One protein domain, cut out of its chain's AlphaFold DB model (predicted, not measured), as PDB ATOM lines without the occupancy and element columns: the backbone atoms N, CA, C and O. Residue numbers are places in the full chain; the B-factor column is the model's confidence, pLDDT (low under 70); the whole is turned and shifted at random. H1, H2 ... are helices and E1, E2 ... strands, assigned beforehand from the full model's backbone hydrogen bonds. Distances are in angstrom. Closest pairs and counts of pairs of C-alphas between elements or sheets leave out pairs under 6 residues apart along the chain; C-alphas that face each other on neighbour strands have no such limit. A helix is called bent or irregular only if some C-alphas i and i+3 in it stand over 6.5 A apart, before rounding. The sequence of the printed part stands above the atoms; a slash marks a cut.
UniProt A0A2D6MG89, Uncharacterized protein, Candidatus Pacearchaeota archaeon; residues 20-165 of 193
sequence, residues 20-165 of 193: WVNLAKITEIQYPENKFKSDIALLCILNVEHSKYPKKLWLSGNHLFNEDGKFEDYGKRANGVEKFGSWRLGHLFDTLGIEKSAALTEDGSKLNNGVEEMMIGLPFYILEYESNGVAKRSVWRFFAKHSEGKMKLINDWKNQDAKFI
ATOM      1  N   TRP A  20     -23.596  -4.813 206.110       87.88
ATOM      2  CA  TRP A  20     -24.784  -5.568 206.518       87.88
ATOM      3  C   TRP A  20     -25.881  -5.414 205.480       87.88
ATOM      4  O   TRP A  20     -26.099  -4.314 204.981       87.88
ATOM      5  N   VAL A  21     -26.598  -6.495 205.177       89.88
ATOM      6  CA  VAL A  21     -27.775  -6.439 204.303       89.88
ATOM      7  C   VAL A  21     -29.021  -6.691 205.131       89.88
ATOM      8  O   VAL A  21     -29.232  -7.803 205.619       89.88
ATOM      9  N   ASN A  22     -29.851  -5.660 205.254       92.75
ATOM     10  CA  ASN A  22     -31.029  -5.665 206.111       92.75
ATOM     11  C   ASN A  22     -32.296  -5.469 205.288       92.75
ATOM     12  O   ASN A  22     -32.299  -4.745 204.287       92.75
ATOM     13  N   LEU A  23     -33.378  -6.121 205.712       94.38
ATOM     14  CA  LEU A  23     -34.698  -5.847 205.170       94.38
ATOM     15  C   LEU A  23     -35.181  -4.497 205.703       94.38
ATOM     16  O   LEU A  23     -35.091  -4.225 206.900       94.38
ATOM     17  N   ALA A  24     -35.702  -3.653 204.825       96.19
ATOM     18  CA  ALA A  24     -36.253  -2.357 205.171       96.19
ATOM     19  C   ALA A  24     -37.654  -2.185 204.580       96.19
ATOM     20  O   ALA A  24     -38.002  -2.786 203.562       96.19
ATOM     21  N   LYS A  25     -38.452  -1.346 205.238       97.31
ATOM     22  CA  LYS A  25     -39.756  -0.878 204.765       97.31
ATOM     23  C   LYS A  25     -39.861   0.616 205.008       97.31
ATOM     24  O   LYS A  25     -39.471   1.084 206.078       97.31
ATOM     25  N   ILE A  26     -40.411   1.349 204.047       97.31
ATOM     26  CA  ILE A  26     -40.784   2.751 204.261       97.31
ATOM     27  C   ILE A  26     -42.038   2.766 205.135       97.31
ATOM     28  O   ILE A  26     -42.996   2.052 204.851       97.31
ATOM     29  N   THR A  27     -42.023   3.543 206.211       97.12
ATOM     30  CA  THR A  27     -43.174   3.710 207.111       97.12
ATOM     31  C   THR A  27     -43.813   5.082 206.991       97.12
ATOM     32  O   THR A  27     -44.970   5.245 207.351       97.12
ATOM     33  N   GLU A  28     -43.052   6.066 206.520       96.38
ATOM     34  CA  GLU A  28     -43.493   7.449 206.385       96.38
ATOM     35  C   GLU A  28     -42.663   8.132 205.296       96.38
ATOM     36  O   GLU A  28     -41.463   7.854 205.152       96.38
ATOM     37  N   ILE A  29     -43.293   9.032 204.548       96.12
ATOM     38  CA  ILE A  29     -42.641   9.902 203.574       96.12
ATOM     39  C   ILE A  29     -42.920  11.346 203.985       96.12
ATOM     40  O   ILE A  29     -44.038  11.713 204.331       96.12
ATOM     41  N   GLN A  30     -41.877  12.167 203.988       93.50
ATOM     42  CA  GLN A  30     -41.962  13.589 204.292       93.50
ATOM     43  C   GLN A  30     -41.406  14.399 203.119       93.50
ATOM     44  O   GLN A  30     -40.463  13.965 202.451       93.50
ATOM     45  N   TYR A  31     -41.947  15.605 202.933       91.50
ATOM     46  CA  TYR A  31     -41.543  16.578 201.910       91.50
ATOM     47  C   TYR A  31     -40.864  17.784 202.580       91.50
ATOM     48  O   TYR A  31     -41.497  18.826 202.770       91.50
ATOM     49  N   PRO A  32     -39.614  17.633 203.053       86.62
ATOM     50  CA  PRO A  32     -38.890  18.712 203.710       86.62
ATOM     51  C   PRO A  32     -38.653  19.898 202.770       86.62
ATOM     52  O   PRO A  32     -38.551  19.748 201.555       86.62
ATOM     53  N   GLU A  33     -38.492  21.082 203.360       83.62
ATOM     54  CA  GLU A  33     -38.129  22.286 202.616       83.62
ATOM     55  C   GLU A  33     -36.797  22.098 201.873       83.62
ATOM     56  O   GLU A  33     -35.792  21.642 202.436       83.62
ATOM     57  N   ASN A  34     -36.785  22.468 200.593       74.44
ATOM     58  CA  ASN A  34     -35.641  22.251 199.728       74.44
ATOM     59  C   ASN A  34     -34.582  23.353 199.892       74.44
ATOM     60  O   ASN A  34     -34.700  24.446 199.343       74.44
ATOM     61  N   LYS A  35     -33.498  23.045 200.610       66.00
ATOM     62  CA  LYS A  35     -32.388  23.989 200.836       66.00
ATOM     63  C   LYS A  35     -31.448  24.158 199.640       66.00
ATOM     64  O   LYS A  35     -30.683  25.117 199.605       66.00
ATOM     65  N   PHE A  36     -31.475  23.235 198.681       68.06
ATOM     66  CA  PHE A  36     -30.487  23.145 197.602       68.06
ATOM     67  C   PHE A  36     -31.059  23.505 196.227       68.06
ATOM     68  O   PHE A  36     -30.423  23.225 195.214       68.06
ATOM     69  N   LYS A  37     -32.241  24.142 196.192       74.06
ATOM     70  CA  LYS A  37     -32.981  24.480 194.962       74.06
ATOM     71  C   LYS A  37     -33.153  23.280 194.027       74.06
ATOM     72  O   LYS A  37     -33.063  23.434 192.813       74.06
ATOM     73  N   SER A  38     -33.319  22.089 194.593       80.00
ATOM     74  CA  SER A  38     -33.630  20.919 193.780       80.00
ATOM     75  C   SER A  38     -35.124  20.888 193.434       80.00
ATOM     76  O   SER A  38     -35.916  21.520 194.136       80.00
ATOM     77  N   ASP A  39     -35.527  20.173 192.390       83.56
ATOM     78  CA  ASP A  39     -36.957  19.959 192.134       83.56
ATOM     79  C   ASP A  39     -37.571  19.024 193.188       83.56
ATOM     80  O   ASP A  39     -38.593  19.372 193.765       83.56
ATOM     81  N   ILE A  40     -36.894  17.932 193.564       86.62
ATOM     82  CA  ILE A  40     -37.378  16.955 194.543       86.62
ATOM     83  C   ILE A  40     -36.555  16.956 195.836       86.62
ATOM     84  O   ILE A  40     -35.317  16.957 195.839       86.62
ATOM     85  N   ALA A  41     -37.257  16.884 196.967       88.50
ATOM     86  CA  ALA A  41     -36.685  16.587 198.274       88.50
ATOM     87  C   ALA A  41     -37.639  15.688 199.067       88.50
ATOM     88  O   ALA A  41     -38.659  16.141 199.577       88.50
ATOM     89  N   LEU A  42     -37.287  14.407 199.179       89.56
ATOM     90  CA  LEU A  42     -38.019  13.410 199.952       89.56
ATOM     91  C   LEU A  42     -37.171  12.915 201.118       89.56
ATOM     92  O   LEU A  42     -35.981  12.611 200.981       89.56
ATOM     93  N   LEU A  43     -37.822  12.776 202.264       89.81
ATOM     94  CA  LEU A  43     -37.287  12.092 203.426       89.81
ATOM     95  C   LEU A  43     -38.154  10.867 203.710       89.81
ATOM     96  O   LEU A  43     -39.260  10.986 204.226       89.81
ATOM     97  N   CYS A  44     -37.634   9.685 203.395       92.50
ATOM     98  CA  CYS A  44     -38.283   8.425 203.733       92.50
ATOM     99  C   CYS A  44     -37.817   7.961 205.117       92.50
ATOM    100  O   CYS A  44     -36.612   7.859 205.383       92.50
ATOM    101  N   ILE A  45     -38.764   7.641 205.992       94.81
ATOM    102  CA  ILE A  45     -38.499   7.000 207.277       94.81
ATOM    103  C   ILE A  45     -38.580   5.492 207.077       94.81
ATOM    104  O   ILE A  45     -39.576   4.969 206.580       94.81
ATOM    105  N   LEU A  46     -37.504   4.798 207.431       94.44
ATOM    106  CA  LEU A  46     -37.352   3.364 207.247       94.44
ATOM    107  C   LEU A  46     -37.445   2.646 208.587       94.44
ATOM    108  O   LEU A  46     -36.694   2.962 209.516       94.44
ATOM    109  N   ASN A  47     -38.273   1.610 208.647       95.19
ATOM    110  CA  ASN A  47     -38.105   0.550 209.627       95.19
ATOM    111  C   ASN A  47     -37.137  -0.489 209.050       95.19
ATOM    112  O   ASN A  47     -37.365  -0.992 207.950       95.19
ATOM    113  N   VAL A  48     -36.055  -0.780 209.770       92.00
ATOM    114  CA  VAL A  48     -34.996  -1.693 209.326       92.00
ATOM    115  C   VAL A  48     -34.926  -2.864 210.287       92.00
ATOM    116  O   VAL A  48     -34.890  -2.671 211.502       92.00
ATOM    117  N   GLU A  49     -34.903  -4.073 209.736       84.06
ATOM    118  CA  GLU A  49     -34.791  -5.314 210.494       84.06
ATOM    119  C   GLU A  49     -33.592  -5.242 211.454       84.06
ATOM    120  O   GLU A  49     -32.501  -4.816 211.074       84.06
ATOM    121  N   HIS A  50     -33.818  -5.603 212.719       80.94
ATOM    122  CA  HIS A  50     -32.837  -5.536 213.814       80.94
ATOM    123  C   HIS A  50     -32.384  -4.126 214.247       80.94
ATOM    124  O   HIS A  50     -31.555  -4.002 215.149       80.94
ATOM    125  N   SER A  51     -32.940  -3.051 213.681       84.00
ATOM    126  CA  SER A  51     -32.696  -1.690 214.165       84.00
ATOM    127  C   SER A  51     -33.738  -1.289 215.206       84.00
ATOM    128  O   SER A  51     -34.929  -1.234 214.921       84.00
ATOM    129  N   LYS A  52     -33.289  -0.923 216.413       81.12
ATOM    130  CA  LYS A  52     -34.169  -0.367 217.459       81.12
ATOM    131  C   LYS A  52     -34.780   0.982 217.064       81.12
ATOM    132  O   LYS A  52     -35.846   1.346 217.551       81.12
ATOM    133  N   TYR A  53     -34.083   1.741 216.222       83.62
ATOM    134  CA  TYR A  53     -34.476   3.093 215.837       83.62
ATOM    135  C   TYR A  53     -34.732   3.174 214.332       83.62
ATOM    136  O   TYR A  53     -33.964   2.587 213.558       83.62
ATOM    137  N   PRO A  54     -35.758   3.925 213.897       87.12
ATOM    138  CA  PRO A  54     -35.999   4.132 212.482       87.12
ATOM    139  C   PRO A  54     -34.827   4.880 211.845       87.12
ATOM    140  O   PRO A  54     -34.165   5.719 212.470       87.12
ATOM    141  N   LYS A  55     -34.575   4.579 210.574       89.38
ATOM    142  CA  LYS A  55     -33.550   5.245 209.770       89.38
ATOM    143  C   LYS A  55     -34.179   6.273 208.848       89.38
ATOM    144  O   LYS A  55     -35.350   6.198 208.504       89.38
ATOM    145  N   LYS A  56     -33.373   7.252 208.461       88.44
ATOM    146  CA  LYS A  56     -33.765   8.342 207.572       88.44
ATOM    147  C   LYS A  56     -33.041   8.178 206.245       88.44
ATOM    148  O   LYS A  56     -31.810   8.152 206.228       88.44
ATOM    149  N   LEU A  57     -33.794   8.075 205.159       88.56
ATOM    150  CA  LEU A  57     -33.286   8.015 203.796       88.56
ATOM    151  C   LEU A  57     -33.665   9.304 203.070       88.56
ATOM    152  O   LEU A  57     -34.828   9.531 202.755       88.56
ATOM    153  N   TRP A  58     -32.663  10.138 202.811       86.94
ATOM    154  CA  TRP A  58     -32.825  11.358 202.027       86.94
ATOM    155  C   TRP A  58     -32.667  11.065 200.535       86.94
ATOM    156  O   TRP A  58     -31.647  10.511 200.107       86.94
ATOM    157  N   LEU A  59     -33.671  11.461 199.757       86.81
ATOM    158  CA  LEU A  59     -33.724  11.359 198.302       86.81
ATOM    159  C   LEU A  59     -33.989  12.762 197.755       86.81
ATOM    160  O   LEU A  59     -35.087  13.290 197.872       86.81
ATOM    161  N   SER A  60     -32.957  13.390 197.207       85.06
ATOM    162  CA  SER A  60     -33.040  14.731 196.625       85.06
ATOM    163  C   SER A  60     -32.146  14.808 195.398       85.06
ATOM    164  O   SER A  60     -31.209  14.014 195.259       85.06
ATOM    165  N   GLY A  61     -32.448  15.732 194.501       83.50
ATOM    166  CA  GLY A  61     -31.735  15.914 193.243       83.50
ATOM    167  C   GLY A  61     -32.615  16.641 192.243       83.50
ATOM    168  O   GLY A  61     -33.723  17.015 192.598       83.50
ATOM    169  N   ASN A  62     -32.105  16.840 191.030       83.50
ATOM    170  CA  ASN A  62     -32.893  17.343 189.915       83.50
ATOM    171  C   ASN A  62     -33.193  16.205 188.940       83.50
ATOM    172  O   ASN A  62     -32.404  15.263 188.790       83.50
ATOM    173  N   HIS A  63     -34.324  16.313 188.268       84.81
ATOM    174  CA  HIS A  63     -34.686  15.523 187.107       84.81
ATOM    175  C   HIS A  63     -34.174  16.206 185.838       84.81
ATOM    176  O   HIS A  63     -33.881  17.403 185.799       84.81
ATOM    177  N   LEU A  64     -34.044  15.418 184.781       84.50
ATOM    178  CA  LEU A  64     -33.896  15.918 183.428       84.50
ATOM    179  C   LEU A  64     -35.295  16.173 182.867       84.50
ATOM    180  O   LEU A  64     -36.139  15.274 182.872       84.50
ATOM    181  N   PHE A  65     -35.509  17.389 182.380       83.75
ATOM    182  CA  PHE A  65     -36.702  17.780 181.641       83.75
ATOM    183  C   PHE A  65     -36.319  18.049 180.188       83.75
ATOM    184  O   PHE A  65     -35.223  18.550 179.917       83.75
ATOM    185  N   ASN A  66     -37.223  17.734 179.266       85.25
ATOM    186  CA  ASN A  66     -37.053  18.071 177.859       85.25
ATOM    187  C   ASN A  66     -37.277  19.580 177.608       85.25
ATOM    188  O   ASN A  66     -37.629  20.336 178.516       85.25
ATOM    189  N   GLU A  67     -37.093  20.028 176.363       87.62
ATOM    190  CA  GLU A  67     -37.278  21.438 175.971       87.62
ATOM    191  C   GLU A  67     -38.712  21.953 176.203       87.62
ATOM    192  O   GLU A  67     -38.904  23.146 176.437       87.62
ATOM    193  N   ASP A  68     -39.702  21.054 176.217       87.19
ATOM    194  CA  ASP A  68     -41.108  21.357 176.518       87.19
ATOM    195  C   ASP A  68     -41.413  21.387 178.031       87.19
ATOM    196  O   ASP A  68     -42.569  21.547 178.427       87.19
ATOM    197  N   GLY A  69     -40.408  21.187 178.891       81.94
ATOM    198  CA  GLY A  69     -40.564  21.151 180.346       81.94
ATOM    199  C   GLY A  69     -41.191  19.865 180.893       81.94
ATOM    200  O   GLY A  69     -41.605  19.837 182.048       81.94
ATOM    201  N   LYS A  70     -41.274  18.792 180.097       83.94
ATOM    202  CA  LYS A  70     -41.773  17.481 180.536       83.94
ATOM    203  C   LYS A  70     -40.651  16.628 181.106       83.94
ATOM    204  O   LYS A  70     -39.539  16.631 180.582       83.94
ATOM    205  N   PHE A  71     -40.973  15.863 182.146       85.31
ATOM    206  CA  PHE A  71     -40.060  14.895 182.747       85.31
ATOM    207  C   PHE A  71     -39.515  13.909 181.694       85.31
ATOM    208  O   PHE A  71     -40.286  13.326 180.930       85.31
ATOM    209  N   GLU A  72     -38.197  13.701 181.679       84.12
ATOM    210  CA  GLU A  72     -37.500  12.792 180.756       84.12
ATOM    211  C   GLU A  72     -36.732  11.682 181.499       84.12
ATOM    212  O   GLU A  72     -36.893  10.503 181.184       84.12
ATOM    213  N   ASP A  73     -35.907  12.030 182.495       85.75
ATOM    214  CA  ASP A  73     -35.077  11.075 183.251       85.75
ATOM    215  C   ASP A  73     -34.795  11.582 184.678       85.75
ATOM    216  O   ASP A  73     -34.785  12.776 184.947       85.75
ATOM    217  N   TYR A  74     -34.456  10.688 185.605       86.75
ATOM    218  CA  TYR A  74     -34.004  11.013 186.968       86.75
ATOM    219  C   TYR A  74     -32.532  11.493 186.999       86.75
ATOM    220  O   TYR A  74     -31.887  11.572 188.048       86.75
ATOM    221  N   GLY A  75     -31.941  11.779 185.838       79.56
ATOM    222  CA  GLY A  75     -30.540  12.158 185.694       79.56
ATOM    223  C   GLY A  75     -29.557  10.988 185.842       79.56
ATOM    224  O   GLY A  75     -29.915   9.828 186.046       79.56
ATOM    225  N   LYS A  76     -28.254  11.286 185.729       69.56
ATOM    226  CA  LYS A  76     -27.199  10.262 185.602       69.56
ATOM    227  C   LYS A  76     -26.296  10.161 186.827       69.56
ATOM    228  O   LYS A  76     -25.819  11.156 187.366       69.56
ATOM    229  N   ARG A  77     -25.920   8.919 187.159       61.56
ATOM    230  CA  ARG A  77     -24.922   8.572 188.192       61.56
ATOM    231  C   ARG A  77     -23.521   9.141 187.915       61.56
ATOM    232  O   ARG A  77     -22.762   9.374 188.854       61.56
ATOM    233  N   ALA A  78     -23.157   9.310 186.642       55.38
ATOM    234  CA  ALA A  78     -21.789   9.617 186.207       55.38
ATOM    235  C   ALA A  78     -21.285  11.009 186.628       55.38
ATOM    236  O   ALA A  78     -20.081  11.191 186.776       55.38
ATOM    237  N   ASN A  79     -22.186  11.959 186.893       48.03
ATOM    238  CA  ASN A  79     -21.824  13.345 187.209       48.03
ATOM    239  C   ASN A  79     -21.515  13.583 188.698       48.03
ATOM    240  O   ASN A  79     -21.308  14.722 189.113       48.03
ATOM    241  N   GLY A  80     -21.455  12.513 189.499       34.28
ATOM    242  CA  GLY A  80     -21.154  12.596 190.923       34.28
ATOM    243  C   GLY A  80     -22.275  13.241 191.740       34.28
ATOM    244  O   GLY A  80     -23.254  13.770 191.223       34.28
ATOM    245  N   VAL A  81     -22.117  13.176 193.060       39.28
ATOM    246  CA  VAL A  81     -23.059  13.695 194.069       39.28
ATOM    247  C   VAL A  81     -23.230  15.226 193.978       39.28
ATOM    248  O   VAL A  81     -24.138  15.781 194.578       39.28
ATOM    249  N   GLU A  82     -22.407  15.911 193.179       42.50
ATOM    250  CA  GLU A  82     -22.316  17.372 193.157       42.50
ATOM    251  C   GLU A  82     -23.146  18.066 192.061       42.50
ATOM    252  O   GLU A  82     -23.241  19.290 192.088       42.50
ATOM    253  N   LYS A  83     -23.779  17.347 191.113       46.75
ATOM    254  CA  LYS A  83     -24.606  17.980 190.052       46.75
ATOM    255  C   LYS A  83     -25.948  17.287 189.754       46.75
ATOM    256  O   LYS A  83     -26.367  17.198 188.606       46.75
ATOM    257  N   PHE A  84     -26.622  16.866 190.828       56.97
ATOM    258  CA  PHE A  84     -28.088  16.763 190.955       56.97
ATOM    259  C   PHE A  84     -28.838  15.872 189.951       56.97
ATOM    260  O   PHE A  84     -29.717  16.351 189.255       56.97
ATOM    261  N   GLY A  85     -28.567  14.567 189.929       66.88
ATOM    262  CA  GLY A  85     -29.558  13.599 189.443       66.88
ATOM    263  C   GLY A  85     -30.348  13.025 190.619       66.88
ATOM    264  O   GLY A  85     -29.737  12.535 191.571       66.88
ATOM    265  N   SER A  86     -31.673  13.016 190.550       85.19
ATOM    266  CA  SER A  86     -32.569  12.251 191.430       85.19
ATOM    267  C   SER A  86     -32.500  10.727 191.183       85.19
ATOM    268  O   SER A  86     -33.333   9.968 191.670       85.19
ATOM    269  N   TRP A  87     -31.481  10.238 190.470       86.62
ATOM    270  CA  TRP A  87     -31.297   8.848 190.032       86.62
ATOM    271  C   TRP A  87     -31.459   7.812 191.149       86.62
ATOM    272  O   TRP A  87     -31.885   6.690 190.890       86.62
ATOM    273  N   ARG A  88     -31.132   8.164 192.403       88.25
ATOM    274  CA  ARG A  88     -31.323   7.278 193.561       88.25
ATOM    275  C   ARG A  88     -32.806   7.037 193.851       88.25
ATOM    276  O   ARG A  88     -33.171   5.927 194.222       88.25
ATOM    277  N   LEU A  89     -33.643   8.058 193.668       90.81
ATOM    278  CA  LEU A  89     -35.099   7.944 193.723       90.81
ATOM    279  C   LEU A  89     -35.609   7.073 192.572       90.81
ATOM    280  O   LEU A  89     -36.344   6.126 192.821       90.81
ATOM    281  N   GLY A  90     -35.127   7.306 191.346       91.94
ATOM    282  CA  GLY A  90     -35.446   6.448 190.199       91.94
ATOM    283  C   GLY A  90     -35.078   4.978 190.444       91.94
ATOM    284  O   GLY A  90     -35.892   4.088 190.225       91.94
ATOM    285  N   HIS A  91     -33.894   4.720 191.004       92.38
ATOM    286  CA  HIS A  91     -33.468   3.374 191.391       92.38
ATOM    287  C   HIS A  91     -34.382   2.759 192.462       92.38
ATOM    288  O   HIS A  91     -34.655   1.558 192.430       92.38
ATOM    289  N   LEU A  92     -34.853   3.553 193.429       94.69
ATOM    290  CA  LEU A  92     -35.821   3.084 194.419       94.69
ATOM    291  C   LEU A  92     -37.149   2.702 193.755       94.69
ATOM    292  O   LEU A  92     -37.654   1.623 194.041       94.69
ATOM    293  N   PHE A  93     -37.677   3.514 192.839       95.25
ATOM    294  CA  PHE A  93     -38.896   3.178 192.096       95.25
ATOM    295  C   PHE A  93     -38.742   1.895 191.280       95.25
ATOM    296  O   PHE A  93     -39.578   1.002 191.406       95.25
ATOM    297  N   ASP A  94     -37.631   1.731 190.557       94.25
ATOM    298  CA  ASP A  94     -37.332   0.494 189.822       94.25
ATOM    299  C   ASP A  94     -37.297  -0.727 190.762       94.25
ATOM    300  O   ASP A  94     -37.799  -1.810 190.431       94.25
ATOM    301  N   THR A  95     -36.738  -0.539 191.963       95.88
ATOM    302  CA  THR A  95     -36.687  -1.560 193.020       95.88
ATOM    303  C   THR A  95     -38.081  -1.875 193.554       95.88
ATOM    304  O   THR A  95     -38.400  -3.033 193.777       95.88
ATOM    305  N   LEU A  96     -38.944  -0.882 193.729       95.31
ATOM    306  CA  LEU A  96     -40.306  -1.085 194.223       95.31
ATOM    307  C   LEU A  96     -41.293  -1.506 193.121       95.31
ATOM    308  O   LEU A  96     -42.430  -1.845 193.427       95.31
ATOM    309  N   GLY A  97     -40.863  -1.535 191.854       94.00
ATOM    310  CA  GLY A  97     -41.729  -1.851 190.714       94.00
ATOM    311  C   GLY A  97     -42.696  -0.720 190.355       94.00
ATOM    312  O   GLY A  97     -43.763  -0.985 189.812       94.00
ATOM    313  N   ILE A  98     -42.335   0.522 190.677       94.31
ATOM    314  CA  ILE A  98     -43.126   1.723 190.406       94.31
ATOM    315  C   ILE A  98     -42.702   2.303 189.057       94.31
ATOM    316  O   ILE A  98     -41.510   2.443 188.775       94.31
ATOM    317  N   GLU A  99     -43.678   2.666 188.224       92.00
ATOM    318  CA  GLU A  99     -43.411   3.299 186.937       92.00
ATOM    319  C   GLU A  99     -42.865   4.721 187.130       92.00
ATOM    320  O   GLU A  99     -43.560   5.639 187.564       92.00
ATOM    321  N   LYS A 100     -41.595   4.900 186.770       89.56
ATOM    322  CA  LYS A 100     -40.827   6.138 186.933       89.56
ATOM    323  C   LYS A 100     -41.463   7.374 186.286       89.56
ATOM    324  O   LYS A 100     -41.430   8.437 186.898       89.56
ATOM    325  N   SER A 101     -42.034   7.244 185.091       83.56
ATOM    326  CA  SER A 101     -42.696   8.329 184.342       83.56
ATOM    327  C   SER A 101     -43.965   8.849 185.014       83.56
ATOM    328  O   SER A 101     -44.348   9.989 184.783       83.56
ATOM    329  N   ALA A 102     -44.608   8.025 185.842       86.38
ATOM    330  CA  ALA A 102     -45.863   8.349 186.513       86.38
ATOM    331  C   ALA A 102     -45.691   8.594 188.023       86.38
ATOM    332  O   ALA A 102     -46.662   8.909 188.710       86.38
ATOM    333  N   ALA A 103     -44.476   8.443 188.558       92.75
ATOM    334  CA  ALA A 103     -44.242   8.457 189.999       92.75
ATOM    335  C   ALA A 103     -44.323   9.859 190.626       92.75
ATOM    336  O   ALA A 103     -44.661   9.982 191.804       92.75
ATOM    337  N   LEU A 104     -44.006  10.901 189.856       91.56
ATOM    338  CA  LEU A 104     -43.870  12.277 190.334       91.56
ATOM    339  C   LEU A 104     -44.867  13.225 189.678       91.56
ATOM    340  O   LEU A 104     -45.307  12.997 188.551       91.56
ATOM    341  N   THR A 105     -45.179  14.309 190.384       91.25
ATOM    342  CA  THR A 105     -45.924  15.450 189.842       91.25
ATOM    343  C   THR A 105     -45.214  16.047 188.625       91.25
ATOM    344  O   THR A 105     -44.015  15.847 188.439       91.25
ATOM    345  N   GLU A 106     -45.938  16.794 187.786       86.44
ATOM    346  CA  GLU A 106     -45.387  17.373 186.545       86.44
ATOM    347  C   GLU A 106     -44.160  18.269 186.786       86.44
ATOM    348  O   GLU A 106     -43.225  18.265 185.992       86.44
ATOM    349  N   ASP A 107     -44.139  18.991 187.909       86.50
ATOM    350  CA  ASP A 107     -43.019  19.833 188.346       86.50
ATOM    351  C   ASP A 107     -41.895  19.050 189.053       86.50
ATOM    352  O   ASP A 107     -40.907  19.633 189.496       86.50
ATOM    353  N   GLY A 108     -42.055  17.731 189.202       87.25
ATOM    354  CA  GLY A 108     -41.115  16.836 189.863       87.25
ATOM    355  C   GLY A 108     -41.002  17.023 191.375       87.25
ATOM    356  O   GLY A 108     -40.129  16.395 191.973       87.25
ATOM    357  N   SER A 109     -41.842  17.861 191.998       88.19
ATOM    358  CA  SER A 109     -41.658  18.299 193.386       88.19
ATOM    359  C   SER A 109     -42.163  17.327 194.445       88.19
ATOM    360  O   SER A 109     -41.692  17.355 195.589       88.19
ATOM    361  N   LYS A 110     -43.109  16.452 194.087       92.44
ATOM    362  CA  LYS A 110     -43.724  15.471 194.993       92.44
ATOM    363  C   LYS A 110     -44.056  14.168 194.274       92.44
ATOM    364  O   LYS A 110     -43.981  14.079 193.052       92.44
ATOM    365  N   LEU A 111     -44.440  13.154 195.050       94.44
ATOM    366  CA  LEU A 111     -45.031  11.930 194.518       94.44
ATOM    367  C   LEU A 111     -46.457  12.213 194.023       94.44
ATOM    368  O   LEU A 111     -47.175  13.014 194.624       94.44
ATOM    369  N   ASN A 112     -46.879  11.534 192.957       93.44
ATOM    370  CA  ASN A 112     -48.277  11.551 192.525       93.44
ATOM    371  C   ASN A 112     -49.188  10.797 193.503       93.44
ATOM    372  O   ASN A 112     -48.748   9.937 194.273       93.44
ATOM    373  N   ASN A 113     -50.491  11.085 193.424       84.00
ATOM    374  CA  ASN A 113     -51.517  10.415 194.225       84.00
ATOM    375  C   ASN A 113     -51.433   8.884 194.065       84.00
ATOM    376  O   ASN A 113     -51.373   8.372 192.949       84.00
ATOM    377  N   GLY A 114     -51.434   8.159 195.186       88.81
ATOM    378  CA  GLY A 114     -51.354   6.694 195.232       88.81
ATOM    379  C   GLY A 114     -49.934   6.116 195.219       88.81
ATOM    380  O   GLY A 114     -49.725   5.028 195.746       88.81
ATOM    381  N   VAL A 115     -48.924   6.838 194.719       94.75
ATOM    382  CA  VAL A 115     -47.529   6.347 194.704       94.75
ATOM    383  C   VAL A 115     -46.961   6.258 196.119       94.75
ATOM    384  O   VAL A 115     -46.284   5.291 196.460       94.75
ATOM    385  N   GLU A 116     -47.269   7.236 196.969       93.81
ATOM    386  CA  GLU A 116     -46.871   7.222 198.379       93.81
ATOM    387  C   GLU A 116     -47.429   5.994 199.116       93.81
ATOM    388  O   GLU A 116     -46.686   5.288 199.800       93.81
ATOM    389  N   GLU A 117     -48.707   5.677 198.896       92.69
ATOM    390  CA  GLU A 117     -49.359   4.486 199.455       92.69
ATOM    391  C   GLU A 117     -48.716   3.195 198.942       92.69
ATOM    392  O   GLU A 117     -48.507   2.264 199.718       92.69
ATOM    393  N   MET A 118     -48.340   3.153 197.658       94.19
ATOM    394  CA  MET A 118     -47.618   2.018 197.084       94.19
ATOM    395  C   MET A 118     -46.240   1.834 197.716       94.19
ATOM    396  O   MET A 118     -45.807   0.702 197.882       94.19
ATOM    397  N   MET A 119     -45.524   2.905 198.058       95.12
ATOM    398  CA  MET A 119     -44.183   2.801 198.644       95.12
ATOM    399  C   MET A 119     -44.205   2.331 200.100       95.12
ATOM    400  O   MET A 119     -43.283   1.635 200.541       95.12
ATOM    401  N   ILE A 120     -45.223   2.732 200.862       95.75
ATOM    402  CA  ILE A 120     -45.315   2.428 202.288       95.75
ATOM    403  C   ILE A 120     -45.523   0.922 202.498       95.75
ATOM    404  O   ILE A 120     -46.364   0.271 201.890       95.75
ATOM    405  N   GLY A 121     -44.728   0.345 203.398       94.94
ATOM    406  CA  GLY A 121     -44.825  -1.058 203.798       94.94
ATOM    407  C   GLY A 121     -44.194  -2.064 202.832       94.94
ATOM    408  O   GLY A 121     -43.959  -3.206 203.250       94.94
ATOM    409  N   LEU A 122     -43.853  -1.669 201.598       95.62
ATOM    410  CA  LEU A 122     -43.188  -2.564 200.653       95.62
ATOM    411  C   LEU A 122     -41.780  -2.944 201.141       95.62
ATOM    412  O   LEU A 122     -40.974  -2.066 201.466       95.62
ATOM    413  N   PRO A 123     -41.463  -4.250 201.202       95.94
ATOM    414  CA  PRO A 123     -40.153  -4.722 201.621       95.94
ATOM    415  C   PRO A 123     -39.116  -4.598 200.501       95.94
ATOM    416  O   PRO A 123     -39.333  -5.043 199.373       95.94
ATOM    417  N   PHE A 124     -37.938  -4.091 200.844       97.38
ATOM    418  CA  PHE A 124     -36.751  -4.109 199.990       97.38
ATOM    419  C   PHE A 124     -35.496  -4.270 200.845       97.38
ATOM    420  O   PHE A 124     -35.498  -3.993 202.043       97.38
ATOM    421  N   TYR A 125     -34.412  -4.742 200.244       96.12
ATOM    422  CA  TYR A 125     -33.129  -4.848 200.921       96.12
ATOM    423  C   TYR A 125     -32.324  -3.562 200.767       96.12
ATOM    424  O   TYR A 125     -32.266  -2.961 199.690       96.12
ATOM    425  N   ILE A 126     -31.658  -3.184 201.854       94.06
ATOM    426  CA  ILE A 126     -30.619  -2.159 201.884       94.06
ATOM    427  C   ILE A 126     -29.288  -2.801 202.263       94.06
ATOM    428  O   ILE A 126     -29.258  -3.769 203.022       94.06
ATOM    429  N   LEU A 127     -28.190  -2.237 201.764       90.75
ATOM    430  CA  LEU A 127     -26.855  -2.519 202.281       90.75
ATOM    431  C   LEU A 127     -26.429  -1.341 203.141       90.75
ATOM    432  O   LEU A 127     -26.580  -0.187 202.746       90.75
ATOM    433  N   GLU A 128     -25.893  -1.631 204.310       89.56
ATOM    434  CA  GLU A 128     -25.344  -0.649 205.227       89.56
ATOM    435  C   GLU A 128     -23.862  -0.906 205.429       89.56
ATOM    436  O   GLU A 128     -23.438  -2.058 205.404       89.56
ATOM    437  N   TYR A 129     -23.087   0.146 205.656       86.06
ATOM    438  CA  TYR A 129     -21.651   0.041 205.881       86.06
ATOM    439  C   TYR A 129     -21.201   0.919 207.051       86.06
ATOM    440  O   TYR A 129     -21.828   1.936 207.373       86.06
ATOM    441  N   GLU A 130     -20.121   0.507 207.711       84.62
ATOM    442  CA  GLU A 130     -19.436   1.315 208.723       84.62
ATOM    443  C   GLU A 130     -18.774   2.530 208.077       84.62
ATOM    444  O   GLU A 130     -17.944   2.385 207.175       84.62
ATOM    445  N   SER A 131     -19.132   3.723 208.550       79.81
ATOM    446  CA  SER A 131     -18.550   4.982 208.097       79.81
ATOM    447  C   SER A 131     -17.649   5.597 209.166       79.81
ATOM    448  O   SER A 131     -17.958   5.579 210.359       79.81
ATOM    449  N   ASN A 132     -16.504   6.137 208.744       70.50
ATOM    450  CA  ASN A 132     -15.558   6.764 209.657       70.50
ATOM    451  C   ASN A 132     -16.181   8.029 210.269       70.50
ATOM    452  O   ASN A 132     -16.666   8.899 209.547       70.50
ATOM    453  N   GLY A 133     -16.153   8.142 211.598       58.59
ATOM    454  CA  GLY A 133     -16.591   9.343 212.314       58.59
ATOM    455  C   GLY A 133     -18.092   9.452 212.605       58.59
ATOM    456  O   GLY A 133     -18.517  10.470 213.153       58.59
ATOM    457  N   VAL A 134     -18.905   8.432 212.310       58.47
ATOM    458  CA  VAL A 134     -20.323   8.402 212.705       58.47
ATOM    459  C   VAL A 134     -20.593   7.137 213.513       58.47
ATOM    460  O   VAL A 134     -20.395   6.030 213.033       58.47
ATOM    461  N   ALA A 135     -21.139   7.279 214.725       59.00
ATOM    462  CA  ALA A 135     -21.566   6.152 215.570       59.00
ATOM    463  C   ALA A 135     -22.757   5.344 214.988       59.00
ATOM    464  O   ALA A 135     -23.485   4.669 215.715       59.00
ATOM    465  N   LYS A 136     -23.038   5.470 213.686       71.31
ATOM    466  CA  LYS A 136     -24.181   4.889 212.983       71.31
ATOM    467  C   LYS A 136     -23.735   4.398 211.611       71.31
ATOM    468  O   LYS A 136     -23.010   5.090 210.910       71.31
ATOM    469  N   ARG A 137     -24.262   3.242 211.208       84.12
ATOM    470  CA  ARG A 137     -24.083   2.693 209.858       84.12
ATOM    471  C   ARG A 137     -24.750   3.587 208.811       84.12
ATOM    472  O   ARG A 137     -25.896   4.016 209.010       84.12
ATOM    473  N   SER A 138     -24.050   3.810 207.706       83.44
ATOM    474  CA  SER A 138     -24.535   4.543 206.537       83.44
ATOM    475  C   SER A 138     -25.271   3.600 205.590       83.44
ATOM    476  O   SER A 138     -24.830   2.476 205.366       83.44
ATOM    477  N   VAL A 139     -26.380   4.057 205.004       86.38
ATOM    478  CA  VAL A 139     -27.109   3.291 203.983       86.38
ATOM    479  C   VAL A 139     -26.439   3.506 202.633       86.38
ATOM    480  O   VAL A 139     -26.293   4.643 202.174       86.38
ATOM    481  N   TRP A 140     -26.077   2.414 201.972       86.25
ATOM    482  CA  TRP A 140     -25.563   2.435 200.617       86.25
ATOM    483  C   TRP A 140     -26.599   2.968 199.624       86.25
ATOM    484  O   TRP A 140     -27.787   3.149 199.901       86.25
ATOM    485  N   ARG A 141     -26.122   3.298 198.431       83.88
ATOM    486  CA  ARG A 141     -26.919   4.022 197.444       83.88
ATOM    487  C   ARG A 141     -27.872   3.133 196.639       83.88
ATOM    488  O   ARG A 141     -28.804   3.675 196.062       83.88
ATOM    489  N   PHE A 142     -27.620   1.824 196.593       88.94
ATOM    490  CA  PHE A 142     -28.432   0.852 195.863       88.94
ATOM    491  C   PHE A 142     -29.322   0.044 196.802       88.94
ATOM    492  O   PHE A 142     -29.040  -0.104 197.993       88.94
ATOM    493  N   PHE A 143     -30.386  -0.480 196.213       93.69
ATOM    494  CA  PHE A 143     -31.436  -1.253 196.859       93.69
ATOM    495  C   PHE A 143     -31.624  -2.559 196.083       93.69
ATOM    496  O   PHE A 143     -31.196  -2.657 194.935       93.69
ATOM    497  N   ALA A 144     -32.234  -3.564 196.694       94.50
ATOM    498  CA  ALA A 144     -32.636  -4.765 195.970       94.50
ATOM    499  C   ALA A 144     -34.069  -5.133 196.319       94.50
ATOM    500  O   ALA A 144     -34.516  -4.949 197.456       94.50
ATOM    501  N   LYS A 145     -34.789  -5.671 195.339       95.62
ATOM    502  CA  LYS A 145     -36.124  -6.227 195.542       95.62
ATOM    503  C   LYS A 145     -36.052  -7.323 196.583       95.62
ATOM    504  O   LYS A 145     -35.085  -8.082 196.645       95.62
ATOM    505  N   HIS A 146     -37.132  -7.480 197.340       90.44
ATOM    506  CA  HIS A 146     -37.258  -8.636 198.217       90.44
ATOM    507  C   HIS A 146     -37.087  -9.961 197.443       90.44
ATOM    508  O   HIS A 146     -36.415 -10.868 197.923       90.44
ATOM    509  N   SER A 147     -37.601 -10.040 196.208       90.75
ATOM    510  CA  SER A 147     -37.464 -11.207 195.326       90.75
ATOM    511  C   SER A 147     -36.058 -11.428 194.753       90.75
ATOM    512  O   SER A 147     -35.739 -12.552 194.380       90.75
ATOM    513  N   GLU A 148     -35.207 -10.399 194.687       90.38
ATOM    514  CA  GLU A 148     -33.807 -10.532 194.245       90.38
ATOM    515  C   GLU A 148     -32.901 -11.092 195.351       90.38
ATOM    516  O   GLU A 148     -31.835 -11.646 195.074       90.38
ATOM    517  N   GLY A 149     -33.325 -10.969 196.612       87.81
ATOM    518  CA  GLY A 149     -32.602 -11.485 197.765       87.81
ATOM    519  C   GLY A 149     -31.370 -10.662 198.162       87.81
ATOM    520  O   GLY A 149     -30.878  -9.788 197.445       87.81
ATOM    521  N   LYS A 150     -30.825 -10.981 199.341       89.12
ATOM    522  CA  LYS A 150     -29.684 -10.265 199.944       89.12
ATOM    523  C   LYS A 150     -28.418 -10.307 199.077       89.12
ATOM    524  O   LYS A 150     -27.641  -9.353 199.060       89.12
ATOM    525  N   MET A 151     -28.213 -11.405 198.344       86.06
ATOM    526  CA  MET A 151     -26.992 -11.632 197.563       86.06
ATOM    527  C   MET A 151     -26.839 -10.681 196.377       86.06
ATOM    528  O   MET A 151     -25.707 -10.432 195.964       86.06
ATOM    529  N   LYS A 152     -27.931 -10.091 195.874       88.38
ATOM    530  CA  LYS A 152     -27.868  -9.067 194.826       88.38
ATOM    531  C   LYS A 152     -26.974  -7.900 195.245       88.38
ATOM    532  O   LYS A 152     -26.029  -7.571 194.535       88.38
ATOM    533  N   LEU A 153     -27.211  -7.348 196.436       86.81
ATOM    534  CA  LEU A 153     -26.453  -6.205 196.952       86.81
ATOM    535  C   LEU A 153     -25.006  -6.556 197.288       86.81
ATOM    536  O   LEU A 153     -24.115  -5.744 197.062       86.81
ATOM    537  N   ILE A 154     -24.761  -7.768 197.788       83.44
ATOM    538  CA  ILE A 154     -23.400  -8.257 198.043       83.44
ATOM    539  C   ILE A 154     -22.606  -8.360 196.740       83.44
ATOM    540  O   ILE A 154     -21.463  -7.906 196.674       83.44
ATOM    541  N   ASN A 155     -23.211  -8.921 195.694       82.19
ATOM    542  CA  ASN A 155     -22.573  -9.051 194.389       82.19
ATOM    543  C   ASN A 155     -22.349  -7.684 193.737       82.19
ATOM    544  O   ASN A 155     -21.259  -7.430 193.226       82.19
ATOM    545  N   ASP A 156     -23.332  -6.784 193.804       83.81
ATOM    546  CA  ASP A 156     -23.186  -5.419 193.298       83.81
ATOM    547  C   ASP A 156     -22.069  -4.667 194.033       83.81
ATOM    548  O   ASP A 156     -21.294  -3.949 193.404       83.81
ATOM    549  N   TRP A 157     -21.949  -4.848 195.352       81.88
ATOM    550  CA  TRP A 157     -20.887  -4.232 196.145       81.88
ATOM    551  C   TRP A 157     -19.502  -4.763 195.773       81.88
ATOM    552  O   TRP A 157     -18.547  -3.993 195.715       81.88
ATOM    553  N   LYS A 158     -19.374  -6.069 195.527       75.25
ATOM    554  CA  LYS A 158     -18.100  -6.710 195.171       75.25
ATOM    555  C   LYS A 158     -17.634  -6.375 193.759       75.25
ATOM    556  O   LYS A 158     -16.444  -6.185 193.541       75.25
ATOM    557  N   ASN A 159     -18.569  -6.311 192.816       73.06
ATOM    558  CA  ASN A 159     -18.275  -6.106 191.400       73.06
ATOM    559  C   ASN A 159     -18.229  -4.624 191.003       73.06
ATOM    560  O   ASN A 159     -18.042  -4.309 189.827       73.06
ATOM    561  N   GLN A 160     -18.426  -3.699 191.947       72.62
ATOM    562  CA  GLN A 160     -18.345  -2.277 191.642       72.62
ATOM    563  C   GLN A 160     -16.895  -1.830 191.436       72.62
ATOM    564  O   GLN A 160     -15.979  -2.260 192.132       72.62
ATOM    565  N   ASP A 161     -16.705  -0.885 190.517       67.31
ATOM    566  CA  ASP A 161     -15.455  -0.132 190.403       67.31
ATOM    567  C   ASP A 161     -15.136   0.539 191.753       67.31
ATOM    568  O   ASP A 161     -16.019   1.137 192.375       67.31
ATOM    569  N   ALA A 162     -13.882   0.435 192.205       66.00
ATOM    570  CA  ALA A 162     -13.415   0.934 193.497       66.00
ATOM    571  C   ALA A 162     -13.762   2.414 193.734       66.00
ATOM    572  O   ALA A 162     -14.038   2.804 194.867       66.00
ATOM    573  N   LYS A 163     -13.865   3.234 192.675       61.53
ATOM    574  CA  LYS A 163     -14.311   4.639 192.779       61.53
ATOM    575  C   LYS A 163     -15.746   4.798 193.292       61.53
ATOM    576  O   LYS A 163     -16.180   5.906 193.614       61.53
ATOM    577  N   PHE A 164     -16.516   3.715 193.302       65.56
ATOM    578  CA  PHE A 164     -17.888   3.670 193.782       65.56
ATOM    579  C   PHE A 164     -18.034   3.104 195.194       65.56
ATOM    580  O   PHE A 164     -19.124   3.224 195.764       65.56
ATOM    581  N   ILE A 165     -16.961   2.576 195.776       73.25
ATOM    582  CA  ILE A 165     -16.920   2.325 197.210       73.25
ATOM    583  C   ILE A 165     -16.951   3.698 197.905       73.25
ATOM    584  O   ILE A 165     -16.179   4.588 197.531       73.25
TER     585      ILE A 165
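Overview. This is residues 20 to 165 of the 193 residues of an uncharacterized protein of Candidatus Pacearchaeota archaeon (UniProt A0A2D6MG89). Look for a strongly twisted sheet of five strands, curled like part of a barrel, with helix H1 packed on both of its edge strands, E3 and E6. H3 packs on E5 and E6, the small H2 lies over E1, and E4 with residues 64 to 65 makes a small paired tip beyond E3. The printed part has 146 residues, with three named helices and six named strands in the order E1 E2 E3 E4 H1 H2 E5 E6 H3; the sheet runs E3 E2 E1 E5 E6, all antiparallel. The class is mixed, helices and strands, though under half of the residues are in named elements. The whole is compact and rounded, with a radius of gyration of the C-alphas of 15.2 A and spans of 44 by 34 by 30 A.

Along the chain. Find C-alpha 20 at (-24.784, -5.568, 206.518), where E1 begins; it runs over residues 20 to 30, 25.8 A, and bends by 69 degrees at residue 27. E2 is residues 40 to 48, 23.9 A, and E3 residues 55 to 61, 19.8 A. Across the sheet look for E5, residues 123 to 129, 19.6 A, and E6, residues 138 to 145, 19.3 A, which bends by 74 degrees at residue 141. E4 is residues 71 to 73. H1, residues 87 to 96, starts at C-alpha 87 (-31.297, 8.848, 190.032) and spans 14.0 A. H2 is residues 115 to 119, and H3, residues 150 to 158, 13.0 A, ends at C-alpha 158 (-18.100, -6.710, 195.171).

Arrangement. The sheet is a folded sheet, bent back on itself so that E3 and E2 face E5 and E6, with E1 as the hinge. E1, E2 and E3 form a meander, each strand the antiparallel neighbour of the one before. Look at N 42 and O 59, 2.8 A, between E2 and E3; N 27 and O 45, 2.9 A, between E1 and E2; N 22 and O 126, 3.0 A, between E1 and E5; and N 140 and O 127, 2.8 A, in the hairpin of E5 and E6. H1 is on the sheet; its closest C-alphas are Thr 95 to Lys 145 of E6, 5.3 A, and Leu 89 to Leu 59 of E3, 5.9 A. H2 is on the same face as H1, over E1 at a height of 9.3 A. H3 is on the sheet over E5 and E6, at a height of 8.4 A. E4 and H1 are only just apart, at 8.1 A. Every O i to N i+4 pair is within hydrogen-bond range in H1 and H2, and 4 of 5 in H3.

Size, cuts and confidence. The two C-alphas farthest apart, Lys 52 and Glu 67, are 47.0 A apart. The printed part has no cut. The links from E4 to H1 and from H1 to H2 are long. Residues 158 to 163 stand free. The mean pLDDT of the printed part is 84.2; look for values under 70 at residues 35 to 36, 76 to 85, 133 to 135 and 161 to 164.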